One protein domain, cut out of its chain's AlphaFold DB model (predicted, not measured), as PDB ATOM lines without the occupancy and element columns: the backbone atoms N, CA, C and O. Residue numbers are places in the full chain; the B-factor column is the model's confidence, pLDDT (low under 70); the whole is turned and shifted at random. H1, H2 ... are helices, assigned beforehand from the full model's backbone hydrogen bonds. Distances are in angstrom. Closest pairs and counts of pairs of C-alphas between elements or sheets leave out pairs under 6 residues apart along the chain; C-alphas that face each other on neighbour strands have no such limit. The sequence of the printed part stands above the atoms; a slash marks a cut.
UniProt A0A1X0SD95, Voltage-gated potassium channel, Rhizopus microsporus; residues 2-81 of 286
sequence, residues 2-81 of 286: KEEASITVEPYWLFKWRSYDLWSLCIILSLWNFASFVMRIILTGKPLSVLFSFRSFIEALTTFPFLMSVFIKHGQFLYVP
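What this domain is: This is residues 2 to 81 of the 286 residues of the protein "Voltage-gated potassium channel" of Rhizopus microsporus (UniProt A0A1X0SD95). A long helix, H1, is crossed at a steep angle by a shorter one, H3, which comes back the other way after a turn at one end that holds the tiny helix H2. Residues 2 to 19, with no named helix, trail away near the other end and lengthen the whole. The printed part has 80 residues, with three named helices in the order H1, H2, H3 and no named strand, and its class is all helix. It is loose, with a radius of gyration of the C-alphas of 15.2 A, and spans 51 by 22 by 19 A.

How they stand to each other: After residues 2 to 19 comes H1, residues 20 to 43. A tight link of 3 residues leads to H2, residues 47 to 51, and these two touch only at the corner, the closest C-alphas being those of Ile 41 and Pro 47, 5.2 A apart. A tight link of 2 residues leads on to H3, residues 54 to 68. H2 and H3 are close but not clearly touching: their closest C-alphas, those of Val 50 and Ser 56, are 6.8 A apart. H1 touches H3 with residues 26 to 37 alone, and the closest C-alphas, those of Ser 30 and Thr 63, are 5.3 A apart. H1 and H3 run opposite ways at a steep tilt of 46 degrees. Each O i to N i+4 pair is within hydrogen-bond range in H1 and H2, and 9 of 11 are in H3.

Where its parts are: H1 begins at C-alpha 20 (145.324, 120.294, 85.553) and is 34.5 A long. H3 is 21.4 A long and ends at C-alpha 68 (134.231, 115.793, 75.571).

The domain as a whole: The two C-alphas farthest apart, those of Lys 2 and Gly 45, are 51.9 A apart. The printed part has no cut. Residues 69 to 81 hold no named element. The pLDDT is under 70 in residues 2 to 9.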
ATOM      1  N   LYS A   2     152.240 111.886  96.225       42.28
ATOM      2  CA  LYS A   2     151.263 112.262  97.273       42.28
ATOM      3  C   LYS A   2     150.227 113.194  96.637       42.28
ATOM      4  O   LYS A   2     150.407 114.399  96.653       42.28
ATOM      5  N   GLU A   3     149.232 112.584  95.998       41.31
ATOM      6  CA  GLU A   3     147.850 113.083  95.825       41.31
ATOM      7  C   GLU A   3     146.970 112.035  95.101       41.31
ATOM      8  O   GLU A   3     145.954 112.347  94.493       41.31
ATOM      9  N   GLU A   4     147.313 110.744  95.215       45.88
ATOM     10  CA  GLU A   4     146.437 109.616  94.850       45.88
ATOM     11  C   GLU A   4     145.347 109.408  95.918       45.88
ATOM     12  O   GLU A   4     145.010 108.285  96.286       45.88
ATOM     13  N   ALA A   5     144.813 110.500  96.472       45.78
ATOM     14  CA  ALA A   5     143.658 110.457  97.351       45.78
ATOM     15  C   ALA A   5     142.436 110.123  96.488       45.78
ATOM     16  O   ALA A   5     141.767 111.010  95.967       45.78
ATOM     17  N   SER A   6     142.253 108.819  96.264       49.75
ATOM     18  CA  SER A   6     141.021 108.129  95.877       49.75
ATOM     19  C   SER A   6     139.988 109.026  95.194       49.75
ATOM     20  O   SER A   6     139.050 109.516  95.824       49.75
ATOM     21  N   ILE A   7     140.145 109.222  93.886       56.81
ATOM     22  CA  ILE A   7     139.050 109.712  93.051       56.81
ATOM     23  C   ILE A   7     137.990 108.603  93.074       56.81
ATOM     24  O   ILE A   7     138.135 107.588  92.400       56.81
ATOM     25  N   THR A   8     136.944 108.767  93.883       59.47
ATOM     26  CA  THR A   8     135.811 107.835  94.027       59.47
ATOM     27  C   THR A   8     134.817 107.977  92.869       59.47
ATOM     28  O   THR A   8     133.607 108.043  93.069       59.47
ATOM     29  N   VAL A   9     135.326 108.093  91.640       67.94
ATOM     30  CA  VAL A   9     134.492 108.231  90.443       67.94
ATOM     31  C   VAL A   9     134.460 106.888  89.729       67.94
ATOM     32  O   VAL A   9     135.466 106.423  89.194       67.94
ATOM     33  N   GLU A  10     133.290 106.260  89.738       74.62
ATOM     34  CA  GLU A  10     133.048 105.025  89.007       74.62
ATOM     35  C   GLU A  10     132.746 105.319  87.524       74.62
ATOM     36  O   GLU A  10     132.029 106.277  87.221       74.62
ATOM     37  N   PRO A  11     133.260 104.510  86.579       82.12
ATOM     38  CA  PRO A  11     134.109 103.340  86.794       82.12
ATOM     39  C   PRO A  11     135.619 103.668  86.877       82.12
ATOM     40  O   PRO A  11     136.155 104.445  86.087       82.12
ATOM     41  N   TYR A  12     136.333 102.994  87.786       78.81
ATOM     42  CA  TYR A  12     137.747 103.254  88.124       78.81
ATOM     43  C   TYR A  12     138.749 103.058  86.969       78.81
ATOM     44  O   TYR A  12     139.854 103.601  86.991       78.81
ATOM     45  N   TRP A  13     138.396 102.271  85.950       81.81
ATOM     46  CA  TRP A  13     139.237 102.082  84.765       81.81
ATOM     47  C   TRP A  13     139.200 103.301  83.833       81.81
ATOM     48  O   TRP A  13     140.174 103.575  83.130       81.81
ATOM     49  N   LEU A  14     138.100 104.059  83.856       85.31
ATOM     50  CA  LEU A  14     137.865 105.200  82.979       85.31
ATOM     51  C   LEU A  14     138.408 106.511  83.559       85.31
ATOM     52  O   LEU A  14     138.743 107.410  82.791       85.31
ATOM     53  N   PHE A  15     138.533 106.625  84.883       85.62
ATOM     54  CA  PHE A  15     139.017 107.832  85.551       85.62
ATOM     55  C   PHE A  15     140.360 107.590  86.249       85.62
ATOM     56  O   PHE A  15     140.469 106.801  87.181       85.62
ATOM     57  N   LYS A  16     141.405 108.290  85.797       85.50
ATOM     58  CA  LYS A  16     142.766 108.244  86.343       85.50
ATOM     59  C   LYS A  16     143.254 109.650  86.663       85.50
ATOM     60  O   LYS A  16     142.959 110.602  85.943       85.50
ATOM     61  N   TRP A  17     144.028 109.773  87.738       83.94
ATOM     62  CA  TRP A  17     144.551 111.064  88.170       83.94
ATOM     63  C   TRP A  17     145.416 111.709  87.078       83.94
ATOM     64  O   TRP A  17     146.246 111.056  86.439       83.94
ATOM     65  N   ARG A  18     145.209 113.006  86.860       87.38
ATOM     66  CA  ARG A  18     145.963 113.829  85.914       87.38
ATOM     67  C   ARG A  18     146.015 115.253  86.453       87.38
ATOM     68  O   ARG A  18     144.985 115.783  86.859       87.38
ATOM     69  N   SER A  19     147.198 115.867  86.419       89.62
ATOM     70  CA  SER A  19     147.359 117.284  86.764       89.62
ATOM     71  C   SER A  19     146.572 118.181  85.803       89.62
ATOM     72  O   SER A  19     146.478 117.894  84.603       89.62
ATOM     73  N   TYR A  20     146.054 119.292  86.323       87.69
ATOM     74  CA  TYR A  20     145.324 120.294  85.553       87.69
ATOM     75  C   TYR A  20     146.170 120.891  84.415       87.69
ATOM     76  O   TYR A  20     145.676 121.074  83.300       87.69
ATOM     77  N   ASP A  21     147.470 121.095  84.644       90.69
ATOM     78  CA  ASP A  21     148.399 121.612  83.630       90.69
ATOM     79  C   ASP A  21     148.525 120.648  82.443       90.69
ATOM     80  O   ASP A  21     148.457 121.039  81.278       90.69
ATOM     81  N   LEU A  22     148.631 119.349  82.730       89.50
ATOM     82  CA  LEU A  22     148.693 118.315  81.698       89.50
ATOM     83  C   LEU A  22     147.365 118.183  80.956       89.50
ATOM     84  O   LEU A  22     147.355 118.003  79.738       89.50
ATOM     85  N   TRP A  23     146.244 118.261  81.676       90.69
ATOM     86  CA  TRP A  23     144.920 118.213  81.069       90.69
ATOM     87  C   TRP A  23     144.695 119.396  80.119       90.69
ATOM     88  O   TRP A  23     144.351 119.176  78.957       90.69
ATOM     89  N   SER A  24     144.966 120.626  80.562       89.88
ATOM     90  CA  SER A  24     144.815 121.833  79.741       89.88
ATOM     91  C   SER A  24     145.698 121.799  78.487       89.88
ATOM     92  O   SER A  24     145.215 122.066  77.383       89.88
ATOM     93  N   LEU A  25     146.954 121.358  78.606       92.06
ATOM     94  CA  LEU A  25     147.848 121.159  77.463       92.06
ATOM     95  C   LEU A  25     147.289 120.123  76.474       92.06
ATOM     96  O   LEU A  25     147.303 120.349  75.262       92.06
ATOM     97  N   CYS A  26     146.748 119.005  76.968       91.00
ATOM     98  CA  CYS A  26     146.126 117.988  76.117       91.00
ATOM     99  C   CYS A  26     144.885 118.518  75.388       91.00
ATOM    100  O   CYS A  26     144.670 118.154  74.230       91.00
ATOM    101  N   ILE A  27     144.094 119.391  76.017       91.19
ATOM    102  CA  ILE A  27     142.954 120.057  75.374       91.19
ATOM    103  C   ILE A  27     143.423 120.972  74.244       91.19
ATOM    104  O   ILE A  27     142.921 120.851  73.127       91.19
ATOM    105  N   ILE A  28     144.417 121.829  74.491       93.06
ATOM    106  CA  ILE A  28     144.963 122.740  73.472       93.06
ATOM    107  C   ILE A  28     145.489 121.945  72.270       93.06
ATOM    108  O   ILE A  28     145.149 122.237  71.120       93.06
ATOM    109  N   LEU A  29     146.260 120.884  72.523       92.00
ATOM    110  CA  LEU A  29     146.733 120.000  71.462       92.00
ATOM    111  C   LEU A  29     145.569 119.308  70.744       92.00
ATOM    112  O   LEU A  29     145.587 119.187  69.520       92.00
ATOM    113  N   SER A  30     144.545 118.854  71.464       92.19
ATOM    114  CA  SER A  30     143.368 118.211  70.867       92.19
ATOM    115  C   SER A  30     142.597 119.169  69.956       92.19
ATOM    116  O   SER A  30     142.230 118.774  68.851       92.19
ATOM    117  N   LEU A  31     142.450 120.438  70.341       93.44
ATOM    118  CA  LEU A  31     141.847 121.482  69.504       93.44
ATOM    119  C   LEU A  31     142.644 121.715  68.218       93.44
ATOM    120  O   LEU A  31     142.071 121.691  67.128       93.44
ATOM    121  N   TRP A  32     143.972 121.849  68.317       93.38
ATOM    122  CA  TRP A  32     144.846 121.966  67.142       93.38
ATOM    123  C   TRP A  32     144.682 120.776  66.189       93.38
ATOM    124  O   TRP A  32     144.623 120.911  64.965       93.38
ATOM    125  N   ASN A  33     144.599 119.575  66.753       91.00
ATOM    126  CA  ASN A  33     144.471 118.355  65.976       91.00
ATOM    127  C   ASN A  33     143.095 118.205  65.330       91.00
ATOM    128  O   ASN A  33     143.025 117.771  64.182       91.00
ATOM    129  N   PHE A  34     142.035 118.612  66.023       92.75
ATOM    130  CA  PHE A  34     140.697 118.684  65.457       92.75
ATOM    131  C   PHE A  34     140.643 119.685  64.299       92.75
ATOM    132  O   PHE A  34     140.181 119.331  63.217       92.75
ATOM    133  N   ALA A  35     141.221 120.879  64.459       93.00
ATOM    134  CA  ALA A  35     141.327 121.857  63.377       93.00
ATOM    135  C   ALA A  35     142.097 121.292  62.168       93.00
ATOM    136  O   ALA A  35     141.640 121.391  61.031       93.00
ATOM    137  N   SER A  36     143.227 120.610  62.401       90.12
ATOM    138  CA  SER A  36     143.993 119.938  61.338       90.12
ATOM    139  C   SER A  36     143.199 118.828  60.633       90.12
ATOM    140  O   SER A  36     143.367 118.617  59.429       90.12
ATOM    141  N   PHE A  37     142.342 118.110  61.361       89.31
ATOM    142  CA  PHE A  37     141.455 117.087  60.811       89.31
ATOM    143  C   PHE A  37     140.335 117.703  59.957       89.31
ATOM    144  O   PHE A  37     140.139 117.274  58.820       89.31
ATOM    145  N   VAL A  38     139.680 118.763  60.443       90.94
ATOM    146  CA  VAL A  38     138.647 119.511  59.704       90.94
ATOM    147  C   VAL A  38     139.216 120.118  58.422       90.94
ATOM    148  O   VAL A  38     138.655 119.915  57.346       90.94
ATOM    149  N   MET A  39     140.383 120.767  58.498       90.38
ATOM    150  CA  MET A  39     141.073 121.301  57.319       90.38
ATOM    151  C   MET A  39     141.340 120.216  56.273       90.38
ATOM    152  O   MET A  39     141.175 120.449  55.080       90.38
ATOM    153  N   ARG A  40     141.710 119.002  56.699       88.12
ATOM    154  CA  ARG A  40     141.939 117.876  55.784       88.12
ATOM    155  C   ARG A  40     140.657 117.446  55.076       88.12
ATOM    156  O   ARG A  40     140.726 117.117  53.898       88.12
ATOM    157  N   ILE A  41     139.520 117.440  55.768       88.75
ATOM    158  CA  ILE A  41     138.224 117.106  55.165       88.75
ATOM    159  C   ILE A  41     137.832 118.159  54.127       88.75
ATOM    160  O   ILE A  41     137.444 117.788  53.027       88.75
ATOM    161  N   ILE A  42     137.979 119.448  54.450       90.50
ATOM    162  CA  ILE A  42     137.588 120.553  53.559       90.50
ATOM    163  C   ILE A  42     138.487 120.609  52.317       90.50
ATOM    164  O   ILE A  42     137.997 120.760  51.202       90.50
ATOM    165  N   LEU A  43     139.803 120.465  52.494       89.88
ATOM    166  CA  LEU A  43     140.769 120.539  51.394       89.88
ATOM    167  C   LEU A  43     140.769 119.289  50.504       89.88
ATOM    168  O   LEU A  43     141.249 119.338  49.373       89.88
ATOM    169  N   THR A  44     140.259 118.158  50.997       84.94
ATOM    170  CA  THR A  44     140.187 116.925  50.210       84.94
ATOM    171  C   THR A  44     138.823 116.839  49.538       84.94
ATOM    172  O   THR A  44     137.819 116.648  50.211       84.94
ATOM    173  N   GLY A  45     138.766 116.845  48.203       84.06
ATOM    174  CA  GLY A  45     137.507 116.718  47.444       84.06
ATOM    175  C   GLY A  45     136.728 115.397  47.625       84.06
ATOM    176  O   GLY A  45     135.757 115.161  46.916       84.06
ATOM    177  N   LYS A  46     137.147 114.510  48.541       89.44
ATOM    178  CA  LYS A  46     136.520 113.214  48.865       89.44
ATOM    179  C   LYS A  46     136.399 113.035  50.393       89.44
ATOM    180  O   LYS A  46     137.189 112.290  50.979       89.44
ATOM    181  N   PRO A  47     135.420 113.679  51.056       86.88
ATOM    182  CA  PRO A  47     135.342 113.736  52.522       86.88
ATOM    183  C   PRO A  47     135.130 112.362  53.182       86.88
ATOM    184  O   PRO A  47     135.770 112.054  54.187       86.88
ATOM    185  N   LEU A  48     134.304 111.495  52.586       87.19
ATOM    186  CA  LEU A  48     134.015 110.146  53.103       87.19
ATOM    187  C   LEU A  48     135.267 109.261  53.182       87.19
ATOM    188  O   LEU A  48     135.474 108.554  54.165       87.19
ATOM    189  N   SER A  49     136.143 109.341  52.178       87.12
ATOM    190  CA  SER A  49     137.389 108.567  52.165       87.12
ATOM    191  C   SER A  49     138.359 109.012  53.259       87.12
ATOM    192  O   SER A  49     139.146 108.199  53.739       87.12
ATOM    193  N   VAL A  50     138.329 110.294  53.633       85.81
ATOM    194  CA  VAL A  50     139.147 110.817  54.732       85.81
ATOM    195  C   VAL A  50     138.583 110.335  56.061       85.81
ATOM    196  O   VAL A  50     139.339 109.811  56.871       85.81
ATOM    197  N   LEU A  51     137.267 110.443  56.261       86.38
ATOM    198  CA  LEU A  51     136.598 110.044  57.501       86.38
ATOM    199  C   LEU A  51     136.864 108.571  57.864       86.38
ATOM    200  O   LEU A  51     137.220 108.280  59.003       86.38
ATOM    201  N   PHE A  52     136.762 107.663  56.888       89.00
ATOM    202  CA  PHE A  52     136.954 106.219  57.085       89.00
ATOM    203  C   PHE A  52     138.415 105.747  56.958       89.00
ATOM    204  O   PHE A  52     138.685 104.551  56.864       89.00
ATOM    205  N   SER A  53     139.389 106.661  56.966       89.56
ATOM    206  CA  SER A  53     140.808 106.297  56.965       89.56
ATOM    207  C   SER A  53     141.274 105.837  58.351       89.56
ATOM    208  O   SER A  53     140.922 106.443  59.364       89.56
ATOM    209  N   PHE A  54     142.175 104.847  58.408       88.56
ATOM    210  CA  PHE A  54     142.803 104.386  59.658       88.56
ATOM    211  C   PHE A  54     143.409 105.534  60.485       88.56
ATOM    212  O   PHE A  54     143.293 105.575  61.708       88.56
ATOM    213  N   ARG A  55     144.017 106.522  59.814       88.62
ATOM    214  CA  ARG A  55     144.553 107.720  60.473       88.62
ATOM    215  C   ARG A  55     143.460 108.507  61.197       88.62
ATOM    216  O   ARG A  55     143.669 108.943  62.324       88.62
ATOM    217  N   SER A  56     142.333 108.710  60.529       89.94
ATOM    218  CA  SER A  56     141.210 109.494  61.034       89.94
ATOM    219  C   SER A  56     140.472 108.769  62.146       89.94
ATOM    220  O   SER A  56     140.067 109.420  63.100       89.94
ATOM    221  N   PHE A  57     140.415 107.437  62.099       91.38
ATOM    222  CA  PHE A  57     139.935 106.623  63.211       91.38
ATOM    223  C   PHE A  57     140.750 106.859  64.493       91.38
ATOM    224  O   PHE A  57     140.178 107.184  65.531       91.38
ATOM    225  N   ILE A  58     142.086 106.790  64.428       92.12
ATOM    226  CA  ILE A  58     142.949 107.041  65.599       92.12
ATOM    227  C   ILE A  58     142.889 108.507  66.050       92.12
ATOM    228  O   ILE A  58     142.850 108.791  67.251       92.12
ATOM    229  N   GLU A  59     142.872 109.461  65.110       91.44
ATOM    230  CA  GLU A  59     142.713 110.883  65.442       91.44
ATOM    231  C   GLU A  59     141.362 111.128  66.143       91.44
ATOM    232  O   GLU A  59     141.352 111.791  67.177       91.44
ATOM    233  N   ALA A  60     140.259 110.543  65.674       91.00
ATOM    234  CA  ALA A  60     138.942 110.644  66.305       91.00
ATOM    235  C   ALA A  60     138.918 109.997  67.699       91.00
ATOM    236  O   ALA A  60     138.530 110.652  68.667       91.00
ATOM    237  N   LEU A  61     139.416 108.760  67.819       91.88
ATOM    238  CA  LEU A  61     139.468 108.005  69.074       91.88
ATOM    239  C   LEU A  61     140.266 108.728  70.166       91.88
ATOM    240  O   LEU A  61     139.922 108.655  71.339       91.88
ATOM    241  N   THR A  62     141.333 109.438  69.793       91.62
ATOM    242  CA  THR A  62     142.177 110.166  70.754       91.62
ATOM    243  C   THR A  62     141.751 111.613  70.969       91.62
ATOM    244  O   THR A  62     142.053 112.169  72.014       91.62
ATOM    245  N   THR A  63     141.067 112.249  70.015       92.38
ATOM    246  CA  THR A  63     140.742 113.685  70.089       92.38
ATOM    247  C   THR A  63     139.337 113.920  70.645       92.38
ATOM    248  O   THR A  63     139.159 114.798  71.487       92.38
ATOM    249  N   PHE A  64     138.337 113.133  70.234       91.56
ATOM    250  CA  PHE A  64     136.949 113.360  70.657       91.56
ATOM    251  C   PHE A  64     136.711 113.126  72.151       91.56
ATOM    252  O   PHE A  64     136.120 114.012  72.770       91.56
ATOM    253  N   PRO A  65     137.201 112.039  72.782       91.06
ATOM    254  CA  PRO A  65     137.037 111.865  74.225       91.06
ATOM    255  C   PRO A  65     137.685 113.000  75.029       91.06
ATOM    256  O   PRO A  65     137.103 113.483  75.996       91.06
ATOM    257  N   PHE A  66     138.848 113.494  74.589       89.25
ATOM    258  CA  PHE A  66     139.499 114.639  75.224       89.25
ATOM    259  C   PHE A  66     138.671 115.919  75.098       89.25
ATOM    260  O   PHE A  66     138.489 116.608  76.093       89.25
ATOM    261  N   LEU A  67     138.114 116.229  73.926       91.50
ATOM    262  CA  LEU A  67     137.236 117.397  73.779       91.50
ATOM    263  C   LEU A  67     135.958 117.264  74.620       91.50
ATOM    264  O   LEU A  67     135.529 118.235  75.240       91.50
ATOM    265  N   MET A  68     135.389 116.059  74.712       90.56
ATOM    266  CA  MET A  68     134.231 115.793  75.571       90.56
ATOM    267  C   MET A  68     134.539 115.947  77.061       90.56
ATOM    268  O   MET A  68     133.645 116.291  77.831       90.56
ATOM    269  N   SER A  69     135.800 115.783  77.471       91.00
ATOM    270  CA  SER A  69     136.201 115.935  78.873       91.00
ATOM    271  C   SER A  69     135.953 117.336  79.455       91.00
ATOM    272  O   SER A  69     135.864 117.469  80.669       91.00
ATOM    273  N   VAL A  70     135.784 118.365  78.615       90.44
ATOM    274  CA  VAL A  70     135.444 119.736  79.048       90.44
ATOM    275  C   VAL A  70     133.997 119.837  79.542       90.44
ATOM    276  O   VAL A  70     133.706 120.617  80.444       90.44
ATOM    277  N   PHE A  71     133.087 119.042  78.975       91.25
ATOM    278  CA  PHE A  71     131.656 119.095  79.290       91.25
ATOM    279  C   PHE A  71     131.258 118.174  80.451       91.25
ATOM    280  O   PHE A  71     130.150 118.275  80.973       91.25
ATOM    281  N   ILE A  72     132.147 117.265  80.859       87.81
ATOM    282  CA  ILE A  72     131.889 116.268  81.899       87.81
ATOM    283  C   ILE A  72     132.444 116.768  83.236       87.81
ATOM    284  O   ILE A  72     133.612 117.146  83.345       87.81
ATOM    285  N   LYS A  73     131.631 116.706  84.296       81.56
ATOM    286  CA  LYS A  73     132.100 116.966  85.664       81.56
ATOM    287  C   LYS A  73     133.166 115.927  86.042       81.56
ATOM    288  O   LYS A  73     132.933 114.736  85.890       81.56
ATOM    289  N   HIS A  74     134.330 116.372  86.521       83.56
ATOM    290  CA  HIS A  74     135.532 115.536  86.727       83.56
ATOM    291  C   HIS A  74     136.156 114.948  85.444       83.56
ATOM    292  O   HIS A  74     137.013 114.067  85.522       83.56
ATOM    293  N   GLY A  75     135.813 115.477  84.264       83.81
ATOM    294  CA  GLY A  75     136.359 115.019  82.984       83.81
ATOM    295  C   GLY A  75     137.883 115.133  82.862       83.81
ATOM    296  O   GLY A  75     138.482 114.390  82.089       83.81
ATOM    297  N   GLN A  76     138.546 115.951  83.686       85.88
ATOM    298  CA  GLN A  76     140.014 116.019  83.752       85.88
ATOM    299  C   GLN A  76     140.687 114.651  83.956       85.88
ATOM    300  O   GLN A  76     141.782 114.407  83.441       85.88
ATOM    301  N   PHE A  77     140.001 113.745  84.658       87.81
ATOM    302  CA  PHE A  77     140.492 112.411  84.972       87.81
ATOM    303  C   PHE A  77     140.173 111.380  83.889       87.81
ATOM    304  O   PHE A  77     140.612 110.242  83.995       87.81
ATOM    305  N   LEU A  78     139.440 111.744  82.835       89.12
ATOM    306  CA  LEU A  78     139.087 110.817  81.767       89.12
ATOM    307  C   LEU A  78     140.356 110.223  81.134       89.12
ATOM    308  O   LEU A  78     141.209 110.929  80.569       89.12
ATOM    309  N   TYR A  79     140.489 108.905  81.244       88.44
ATOM    310  CA  TYR A  79     141.545 108.154  80.601       88.44
ATOM    311  C   TYR A  79     141.270 108.098  79.105       88.44
ATOM    312  O   TYR A  79     140.213 107.667  78.650       88.44
ATOM    313  N   VAL A  80     142.255 108.535  78.333       89.69
ATOM    314  CA  VAL A  80     142.232 108.455  76.879       89.69
ATOM    315  C   VAL A  80     143.547 107.806  76.471       89.69
ATOM    316  O   VAL A  80     144.596 108.260  76.946       89.69
ATOM    317  N   PRO A  81     143.534 106.777  75.606       90.31
ATOM    318  CA  PRO A  81     144.736 106.069  75.170       90.31
ATOM    319  C   PRO A  81     145.555 106.929  74.193       90.31
ATOM    320  O   PRO A  81     145.698 106.627  73.009       90.31
TER     321      PRO A  81